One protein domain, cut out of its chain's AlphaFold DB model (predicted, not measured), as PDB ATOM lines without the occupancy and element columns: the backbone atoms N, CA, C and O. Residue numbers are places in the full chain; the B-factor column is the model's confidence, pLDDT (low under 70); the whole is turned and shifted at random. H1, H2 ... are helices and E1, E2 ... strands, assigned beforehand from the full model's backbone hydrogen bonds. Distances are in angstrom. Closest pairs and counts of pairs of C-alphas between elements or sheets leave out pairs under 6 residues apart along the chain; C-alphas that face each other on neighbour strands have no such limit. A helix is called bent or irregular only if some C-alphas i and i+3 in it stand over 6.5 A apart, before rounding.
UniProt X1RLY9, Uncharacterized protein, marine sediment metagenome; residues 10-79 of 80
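What this domain is: This is residues 10 to 79 of the 80 residues of an uncharacterized protein of marine sediment metagenome (UniProt X1RLY9). A strongly twisted sheet of four strands makes the middle of this domain, with the helix H2 running across one face at one end of the longest axis and the small helix H1, with the loop before it, at the other end. That loop, in residues 34 to 51, leaves E3 and passes to the E4 side of the sheet, where residues 40 to 41 pair with E4. The 70 printed residues hold four named strands and two named helices, in the order E1, E2, E3, H1, E4, H2, and the class is mixed, helices and strands. The sheet is mixed, in the order E3, E2, E1, E4. The whole is compact, with a radius of gyration of the C-alphas of 12.2 A and spans of 32 by 25 by 20 A.

How they stand to each other: Start at E1, residues 10 to 15, and go on to E2, residues 18 to 23; the two form a hairpin, with N 20 and O 13 2.8 A apart, within hydrogen-bond range. E3, residues 28 to 33, forms a hairpin with E2, with N 21 and O 30 2.9 A apart. E1, E2 and E3 are a meander, each strand the antiparallel neighbour of the one before. A long link leads to H1, residues 52 to 55, which is not on the sheet. After it look for E4, residues 57 to 61, parallel to E1, with N 10 and O 58 2.8 A apart. E3, H1 and E4 are a split strand-helix-strand unit, two strands of one sheet joined through a helix, with E2 and E1 between them in the sheet, and its crossover is right-handed. E1 is staggered: residues 10 to 12 pair with E4 and 12 to 15 with E2. H2, residues 64 to 77, is on the sheet at a height of 10.1 A and runs across the strands, at 73 degrees to E1 on the local plane. Their closest C-alphas, Phe 13 and Ile 67, are 7.9 A apart. In H2, 7 of 10 O i to N i+4 pairs are within hydrogen-bond range; H1 is too short for such a pair.

Where its parts are: Find C-alpha 10 at (226.838, 286.639, 192.244), where E1 begins its 16.0 A. E2 measures 15.5 A, E3 16.9 A, H1 5.1 A and E4 13.3 A. H2 runs 18.7 A to C-alpha 77 at (212.742, 295.666, 194.558); it is irregular, with C-alphas 69 and 72 7.5 A apart.

The domain as a whole: The two C-alphas farthest apart, those of Glu 48 and Lys 64, are 33.1 A apart. The printed part has no cut; the link from E3 to H1 is long, and the others are tight. Look at the B-factor column for the model's confidence: pLDDT is under 70 in residues 34 to 47 and 71 to 79.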
ATOM      1  N   LEU A  10     228.055 285.864 192.065       82.69
ATOM      2  CA  LEU A  10     226.838 286.639 192.244       82.69
ATOM      3  C   LEU A  10     226.421 286.608 193.708       82.69
ATOM      4  O   LEU A  10     226.273 285.545 194.316       82.69
ATOM      5  N   LYS A  11     226.225 287.794 194.281       83.44
ATOM      6  CA  LYS A  11     225.753 287.927 195.656       83.44
ATOM      7  C   LYS A  11     224.240 288.131 195.711       83.44
ATOM      8  O   LYS A  11     223.670 288.782 194.834       83.44
ATOM      9  N   GLY A  12     223.603 287.592 196.747       82.69
ATOM     10  CA  GLY A  12     222.152 287.669 196.910       82.69
ATOM     11  C   GLY A  12     221.667 287.646 198.353       82.69
ATOM     12  O   GLY A  12     222.412 287.284 199.263       82.69
ATOM     13  N   PHE A  13     220.411 288.026 198.573       83.50
ATOM     14  CA  PHE A  13     219.760 287.937 199.884       83.50
ATOM     15  C   PHE A  13     218.938 286.652 199.999       83.50
ATOM     16  O   PHE A  13     218.412 286.155 199.006       83.50
ATOM     17  N   ILE A  14     218.817 286.124 201.215       83.12
ATOM     18  CA  ILE A  14     217.999 284.942 201.506       83.12
ATOM     19  C   ILE A  14     216.628 285.402 202.008       83.12
ATOM     20  O   ILE A  14     216.548 286.297 202.851       83.12
ATOM     21  N   LYS A  15     215.559 284.792 201.495       81.06
ATOM     22  CA  LYS A  15     214.177 284.984 201.952       81.06
ATOM     23  C   LYS A  15     213.487 283.619 201.969       81.06
ATOM     24  O   LYS A  15     213.245 283.043 200.910       81.06
ATOM     25  N   GLY A  16     213.191 283.109 203.167       83.50
ATOM     26  CA  GLY A  16     212.741 281.724 203.350       83.50
ATOM     27  C   GLY A  16     213.792 280.736 202.838       83.50
ATOM     28  O   GLY A  16     214.985 280.942 203.053       83.50
ATOM     29  N   ASP A  17     213.351 279.733 202.082       82.44
ATOM     30  CA  ASP A  17     214.214 278.694 201.500       82.44
ATOM     31  C   ASP A  17     214.745 279.059 200.105       82.44
ATOM     32  O   ASP A  17     215.077 278.184 199.300       82.44
ATOM     33  N   GLN A  18     214.811 280.354 199.782       82.88
ATOM     34  CA  GLN A  18     215.312 280.848 198.503       82.88
ATOM     35  C   GLN A  18     216.376 281.930 198.672       82.88
ATOM     36  O   GLN A  18     216.337 282.739 199.601       82.88
ATOM     37  N   ILE A  19     217.312 281.972 197.725       83.88
ATOM     38  CA  ILE A  19     218.276 283.057 197.556       83.88
ATOM     39  C   ILE A  19     217.971 283.838 196.278       83.88
ATOM     40  O   ILE A  19     217.784 283.256 195.211       83.88
ATOM     41  N   PHE A  20     217.944 285.161 196.400       84.38
ATOM     42  CA  PHE A  20     217.684 286.107 195.323       84.38
ATOM     43  C   PHE A  20     218.984 286.813 194.949       84.38
ATOM     44  O   PHE A  20     219.491 287.633 195.716       84.38
ATOM     45  N   VAL A  21     219.537 286.488 193.782       83.88
ATOM     46  CA  VAL A  21     220.825 287.007 193.294       83.88
ATOM     47  C   VAL A  21     220.627 288.050 192.207       83.88
ATOM     48  O   VAL A  21     219.809 287.863 191.309       83.88
ATOM     49  N   TRP A  22     221.381 289.147 192.262       83.00
ATOM     50  CA  TRP A  22     221.368 290.141 191.189       83.00
ATOM     51  C   TRP A  22     222.233 289.669 190.020       83.00
ATOM     52  O   TRP A  22     223.425 289.407 190.195       83.00
ATOM     53  N   CYS A  23     221.660 289.607 188.819       78.94
ATOM     54  CA  CYS A  23     222.413 289.338 187.598       78.94
ATOM     55  C   CYS A  23     222.704 290.654 186.853       78.94
ATOM     56  O   CYS A  23     221.761 291.296 186.387       78.94
ATOM     57  N   PRO A  24     223.979 291.058 186.666       76.94
ATOM     58  CA  PRO A  24     224.312 292.294 185.954       76.94
ATOM     59  C   PRO A  24     223.966 292.252 184.457       76.94
ATOM     60  O   PRO A  24     223.743 293.302 183.865       76.94
ATOM     61  N   TYR A  25     223.864 291.061 183.857       77.81
ATOM     62  CA  TYR A  25     223.535 290.895 182.435       77.81
ATOM     63  C   TYR A  25     222.029 290.914 182.170       77.81
ATOM     64  O   TYR A  25     221.583 291.501 181.187       77.81
ATOM     65  N   CYS A  26     221.235 290.305 183.056       75.69
ATOM     66  CA  CYS A  26     219.774 290.350 182.977       75.69
ATOM     67  C   CYS A  26     219.190 291.631 183.593       75.69
ATOM     68  O   CYS A  26     218.022 291.929 183.362       75.69
ATOM     69  N   ARG A  27     219.981 292.349 184.404       78.69
ATOM     70  CA  ARG A  27     219.576 293.526 185.191       78.69
ATOM     71  C   ARG A  27     218.326 293.278 186.050       78.69
ATOM     72  O   ARG A  27     217.434 294.118 186.104       78.69
ATOM     73  N   LYS A  28     218.257 292.106 186.688       77.62
ATOM     74  CA  LYS A  28     217.168 291.709 187.594       77.62
ATOM     75  C   LYS A  28     217.635 290.699 188.640       77.62
ATOM     76  O   LYS A  28     218.691 290.074 188.484       77.62
ATOM     77  N   PHE A  29     216.815 290.503 189.671       80.31
ATOM     78  CA  PHE A  29     216.988 289.421 190.637       80.31
ATOM     79  C   PHE A  29     216.500 288.075 190.081       80.31
ATOM     80  O   PHE A  29     215.450 287.990 189.447       80.31
ATOM     81  N   HIS A  30     217.263 287.017 190.347       80.38
ATOM     82  CA  HIS A  30     216.912 285.631 190.045       80.38
ATOM     83  C   HIS A  30     216.809 284.827 191.341       80.38
ATOM     84  O   HIS A  30     217.672 284.957 192.209       80.38
ATOM     85  N   SER A  31     215.767 284.004 191.471       81.38
ATOM     86  CA  SER A  31     215.576 283.125 192.624       81.38
ATOM     87  C   SER A  31     216.190 281.744 192.386       81.38
ATOM     88  O   SER A  31     216.105 281.172 191.300       81.38
ATOM     89  N   HIS A  32     216.794 281.192 193.433       79.38
ATOM     90  CA  HIS A  32     217.268 279.812 193.490       79.38
ATOM     91  C   HIS A  32     216.849 279.192 194.823       79.38
ATOM     92  O   HIS A  32     216.771 279.899 195.826       79.38
ATOM     93  N   GLY A  33     216.629 277.875 194.862       74.38
ATOM     94  CA  GLY A  33     216.455 277.166 196.133       74.38
ATOM     95  C   GLY A  33     217.704 277.289 197.014       74.38
ATOM     96  O   GLY A  33     218.827 277.359 196.501       74.38
ATOM     97  N   ALA A  34     217.525 277.271 198.334       69.75
ATOM     98  CA  ALA A  34     218.584 277.510 199.316       69.75
ATOM     99  C   ALA A  34     219.021 276.271 200.138       69.75
ATOM    100  O   ALA A  34     219.083 276.384 201.361       69.75
ATOM    101  N   PRO A  35     219.384 275.096 199.569       53.03
ATOM    102  CA  PRO A  35     219.637 273.947 200.437       53.03
ATOM    103  C   PRO A  35     220.998 273.982 201.149       53.03
ATOM    104  O   PRO A  35     221.076 273.525 202.279       53.03
ATOM    105  N   GLN A  36     222.071 274.502 200.543       54.22
ATOM    106  CA  GLN A  36     223.412 274.617 201.149       54.22
ATOM    107  C   GLN A  36     224.223 275.648 200.347       54.22
ATOM    108  O   GLN A  36     224.309 275.563 199.124       54.22
ATOM    109  N   MET A  37     224.772 276.658 201.025       56.56
ATOM    110  CA  MET A  37     225.080 277.998 200.489       56.56
ATOM    111  C   MET A  37     226.304 278.128 199.558       56.56
ATOM    112  O   MET A  37     226.877 279.211 199.453       56.56
ATOM    113  N   TRP A  38     226.709 277.050 198.889       52.28
ATOM    114  CA  TRP A  38     227.820 277.032 197.938       52.28
ATOM    115  C   TRP A  38     227.536 275.970 196.880       52.28
ATOM    116  O   TRP A  38     227.311 274.808 197.202       52.28
ATOM    117  N   GLY A  39     227.534 276.352 195.609       55.56
ATOM    118  CA  GLY A  39     227.353 275.390 194.532       55.56
ATOM    119  C   GLY A  39     227.423 276.051 193.171       55.56
ATOM    120  O   GLY A  39     226.881 277.139 192.980       55.56
ATOM    121  N   HIS A  40     228.087 275.376 192.237       53.72
ATOM    122  CA  HIS A  40     227.977 275.691 190.821       53.72
ATOM    123  C   HIS A  40     226.522 275.457 190.403       53.72
ATOM    124  O   HIS A  40     225.941 274.405 190.693       53.72
ATOM    125  N   ARG A  41     225.904 276.455 189.778       65.19
ATOM    126  CA  ARG A  41     224.552 276.337 189.227       65.19
ATOM    127  C   ARG A  41     224.654 276.427 187.716       65.19
ATOM    128  O   ARG A  41     225.424 277.235 187.204       65.19
ATOM    129  N   VAL A  42     223.903 275.562 187.033       55.28
ATOM    130  CA  VAL A  42     223.836 275.561 185.571       55.28
ATOM    131  C   VAL A  42     223.430 276.956 185.113       55.28
ATOM    132  O   VAL A  42     222.525 277.588 185.665       55.28
ATOM    133  N   ALA A  43     224.179 277.450 184.145       57.62
ATOM    134  CA  ALA A  43     224.014 278.762 183.581       57.62
ATOM    135  C   ALA A  43     222.699 278.871 182.809       57.62
ATOM    136  O   ALA A  43     222.562 278.308 181.732       57.62
ATOM    137  N   HIS A  44     221.731 279.614 183.340       62.69
ATOM    138  CA  HIS A  44     220.471 279.905 182.642       62.69
ATOM    139  C   HIS A  44     220.347 281.400 182.325       62.69
ATOM    140  O   HIS A  44     219.268 281.985 182.453       62.69
ATOM    141  N   CYS A  45     221.460 282.068 181.994       65.88
ATOM    142  CA  CYS A  45     221.355 283.459 181.572       65.88
ATOM    143  C   CYS A  45     220.586 283.501 180.249       65.88
ATOM    144  O   CYS A  45     221.028 282.938 179.260       65.88
ATOM    145  N   VAL A  46     219.437 284.178 180.237       67.19
ATOM    146  CA  VAL A  46     218.640 284.392 179.015       67.19
ATOM    147  C   VAL A  46     219.316 285.357 178.037       67.19
ATOM    148  O   VAL A  46     218.836 285.546 176.927       67.19
ATOM    149  N   ASN A  47     220.399 286.013 178.464       68.94
ATOM    150  CA  ASN A  47     221.227 286.840 177.606       68.94
ATOM    151  C   ASN A  47     222.337 285.966 177.015       68.94
ATOM    152  O   ASN A  47     223.273 285.598 177.726       68.94
ATOM    153  N   GLU A  48     222.225 285.671 175.722       70.12
ATOM    154  CA  GLU A  48     223.168 284.841 174.961       70.12
ATOM    155  C   GLU A  48     224.586 285.433 174.927       70.12
ATOM    156  O   GLU A  48     225.558 284.700 174.802       70.12
ATOM    157  N   ASN A  49     224.725 286.747 175.137       73.25
ATOM    158  CA  ASN A  49     226.021 287.423 175.231       73.25
ATOM    159  C   ASN A  49     226.607 287.416 176.651       73.25
ATOM    160  O   ASN A  49     227.640 288.039 176.903       73.25
ATOM    161  N   SER A  50     225.937 286.797 177.627       72.75
ATOM    162  CA  SER A  50     226.470 286.717 178.981       72.75
ATOM    163  C   SER A  50     227.539 285.627 179.060       72.75
ATOM    164  O   SER A  50     227.220 284.462 178.825       72.75
ATOM    165  N   PRO A  51     228.757 285.939 179.543       73.75
ATOM    166  CA  PRO A  51     229.780 284.931 179.831       73.75
ATOM    167  C   PRO A  51     229.307 283.861 180.820       73.75
ATOM    168  O   PRO A  51     229.910 282.793 180.928       73.75
ATOM    169  N   PHE A  52     228.231 284.138 181.566       73.00
ATOM    170  CA  PHE A  52     227.634 283.174 182.472       73.00
ATOM    171  C   PHE A  52     227.100 281.962 181.727       73.00
ATOM    172  O   PHE A  52     227.197 280.894 182.306       73.00
ATOM    173  N   LEU A  53     226.583 282.108 180.497       70.44
ATOM    174  CA  LEU A  53     226.005 281.020 179.697       70.44
ATOM    175  C   LEU A  53     226.981 279.843 179.533       70.44
ATOM    176  O   LEU A  53     226.598 278.690 179.692       70.44
ATOM    177  N   GLU A  54     228.250 280.153 179.277       71.75
ATOM    178  CA  GLU A  54     229.300 279.162 179.029       71.75
ATOM    179  C   GLU A  54     230.049 278.774 180.306       71.75
ATOM    180  O   GLU A  54     230.342 277.603 180.546       71.75
ATOM    181  N   SER A  55     230.378 279.764 181.141       74.06
ATOM    182  CA  SER A  55     231.286 279.565 182.274       74.06
ATOM    183  C   SER A  55     230.581 279.295 183.602       74.06
ATOM    184  O   SER A  55     231.226 278.811 184.532       74.06
ATOM    185  N   GLY A  56     229.280 279.571 183.710       76.56
ATOM    186  CA  GLY A  56     228.547 279.537 184.972       76.56
ATOM    187  C   GLY A  56     228.968 280.646 185.943       76.56
ATOM    188  O   GLY A  56     229.659 281.605 185.600       76.56
ATOM    189  N   TYR A  57     228.506 280.536 187.184       79.81
ATOM    190  CA  TYR A  57     228.865 281.440 188.278       79.81
ATOM    191  C   TYR A  57     228.654 280.751 189.626       79.81
ATOM    192  O   TYR A  57     227.945 279.747 189.741       79.81
ATOM    193  N   TYR A  58     229.255 281.323 190.664       82.12
ATOM    194  CA  TYR A  58     228.998 280.941 192.047       82.12
ATOM    195  C   TYR A  58     227.997 281.893 192.684       82.12
ATOM    196  O   TYR A  58     227.976 283.085 192.383       82.12
ATOM    197  N   ILE A  59     227.187 281.374 193.599       81.12
ATOM    198  CA  ILE A  59     226.287 282.186 194.414       81.12
ATOM    199  C   ILE A  59     226.852 282.287 195.825       81.12
ATOM    200  O   ILE A  59     227.239 281.274 196.408       81.12
ATOM    201  N   GLN A  60     226.853 283.499 196.379       82.31
ATOM    202  CA  GLN A  60     227.179 283.732 197.781       82.31
ATOM    203  C   GLN A  60     226.109 284.609 198.453       82.31
ATOM    204  O   GLN A  60     225.709 285.633 197.898       82.31
ATOM    205  N   PRO A  61     225.661 284.280 199.673       82.69
ATOM    206  CA  PRO A  61     224.790 285.170 200.429       82.69
ATOM    207  C   PRO A  61     225.472 286.504 200.748       82.69
ATOM    208  O   PRO A  61     226.689 286.570 200.966       82.69
ATOM    209  N   PHE A  62     224.679 287.567 200.830       82.44
ATOM    210  CA  PHE A  62     225.128 288.847 201.354       82.44
ATOM    211  C   PHE A  62     225.632 288.693 202.789       82.44
ATOM    212  O   PHE A  62     224.986 288.101 203.652       82.44
ATOM    213  N   THR A  63     226.793 289.282 203.057       81.62
ATOM    214  CA  THR A  63     227.276 289.485 204.424       81.62
ATOM    215  C   THR A  63     226.465 290.581 205.122       81.62
ATOM    216  O   THR A  63     225.784 291.372 204.470       81.62
ATOM    217  N   LYS A  64     226.594 290.720 206.451       77.25
ATOM    218  CA  LYS A  64     225.995 291.853 207.189       77.25
ATOM    219  C   LYS A  64     226.406 293.216 206.605       77.25
ATOM    220  O   LYS A  64     225.606 294.148 206.597       77.25
ATOM    221  N   THR A  65     227.633 293.324 206.092       81.19
ATOM    222  CA  THR A  65     228.143 294.530 205.422       81.19
ATOM    223  C   THR A  65     227.475 294.751 204.068       81.19
ATOM    224  O   THR A  65     227.057 295.868 203.770       81.19
ATOM    225  N   ASP A  66     227.327 293.691 203.267       79.19
ATOM    226  CA  ASP A  66     226.619 293.769 201.989       79.19
ATOM    227  C   ASP A  66     225.156 294.182 202.214       79.19
ATOM    228  O   ASP A  66     224.668 295.078 201.535       79.19
ATOM    229  N   ILE A  67     224.482 293.619 203.226       74.06
ATOM    230  CA  ILE A  67     223.118 294.023 203.589       74.06
ATOM    231  C   ILE A  67     223.078 295.526 203.859       74.06
ATOM    232  O   ILE A  67     222.327 296.214 203.191       74.06
ATOM    233  N   LYS A  68     223.923 296.085 204.733       77.38
ATOM    234  CA  LYS A  68     223.920 297.542 204.993       77.38
ATOM    235  C   LYS A  68     224.104 298.387 203.725       77.38
ATOM    236  O   LYS A  68     223.480 299.435 203.599       77.38
ATOM    237  N   LYS A  69     224.931 297.926 202.784       75.44
ATOM    238  CA  LYS A  69     225.208 298.622 201.520       75.44
ATOM    239  C   LYS A  69     224.049 298.536 200.522       75.44
ATOM    240  O   LYS A  69     223.787 299.500 199.807       75.44
ATOM    241  N   TYR A  70     223.379 297.388 200.446       71.94
ATOM    242  CA  TYR A  70     222.370 297.101 199.425       71.94
ATOM    243  C   TYR A  70     220.926 297.182 199.943       71.94
ATOM    244  O   TYR A  70     220.015 297.278 199.129       71.94
ATOM    245  N   TYR A  71     220.696 297.219 201.259       63.97
ATOM    246  CA  TYR A  71     219.370 297.259 201.893       63.97
ATOM    247  C   TYR A  71     218.440 298.353 201.342       63.97
ATOM    248  O   TYR A  71     217.281 298.031 201.078       63.97
ATOM    249  N   PRO A  72     218.903 299.594 201.062       65.62
ATOM    250  CA  PRO A  72     218.047 300.603 200.440       65.62
ATOM    251  C   PRO A  72     217.537 300.182 199.056       65.62
ATOM    252  O   PRO A  72     216.393 300.451 198.723       65.62
ATOM    253  N   LYS A  73     218.354 299.471 198.267       63.44
ATOM    254  CA  LYS A  73     217.998 298.991 196.920       63.44
ATOM    255  C   LYS A  73     217.136 297.728 196.972       63.44
ATOM    256  O   LYS A  73     216.170 297.608 196.233       63.44
ATOM    257  N   ILE A  74     217.441 296.822 197.904       64.06
ATOM    258  CA  ILE A  74     216.689 295.576 198.106       64.06
ATOM    259  C   ILE A  74     215.254 295.874 198.558       64.06
ATOM    260  O   ILE A  74     214.329 295.233 198.078       64.06
ATOM    261  N   LYS A  75     215.034 296.855 199.445       60.62
ATOM    262  CA  LYS A  75     213.689 297.174 199.959       60.62
ATOM    263  C   LYS A  75     212.724 297.653 198.861       60.62
ATOM    264  O   LYS A  75     211.538 297.344 198.933       60.62
ATOM    265  N   HIS A  76     213.221 298.362 197.848       57.31
ATOM    266  CA  HIS A  76     212.398 298.850 196.736       57.31
ATOM    267  C   HIS A  76     212.081 297.772 195.689       57.31
ATOM    268  O   HIS A  76     211.049 297.870 195.042       57.31
ATOM    269  N   GLU A  77     212.919 296.739 195.556       55.84
ATOM    270  CA  GLU A  77     212.742 295.666 194.558       55.84
ATOM    271  C   GLU A  77     212.199 294.349 195.152       55.84
ATOM    272  O   GLU A  77     211.767 293.468 194.415       55.84
ATOM    273  N   ALA A  78     212.213 294.186 196.482       48.72
ATOM    274  CA  ALA A  78     211.691 293.008 197.192       48.72
ATOM    275  C   ALA A  78     210.243 293.172 197.700       48.72
ATOM    276  O   ALA A  78     209.727 292.272 198.378       48.72
ATOM    277  N   THR A  79     209.612 294.308 197.396       38.38
ATOM    278  CA  THR A  79     208.181 294.546 197.616       38.38
ATOM    279  C   THR A  79     207.468 294.258 196.286       38.38
ATOM    280  O   THR A  79     207.925 294.806 195.283       38.38
TER     281      THR A  79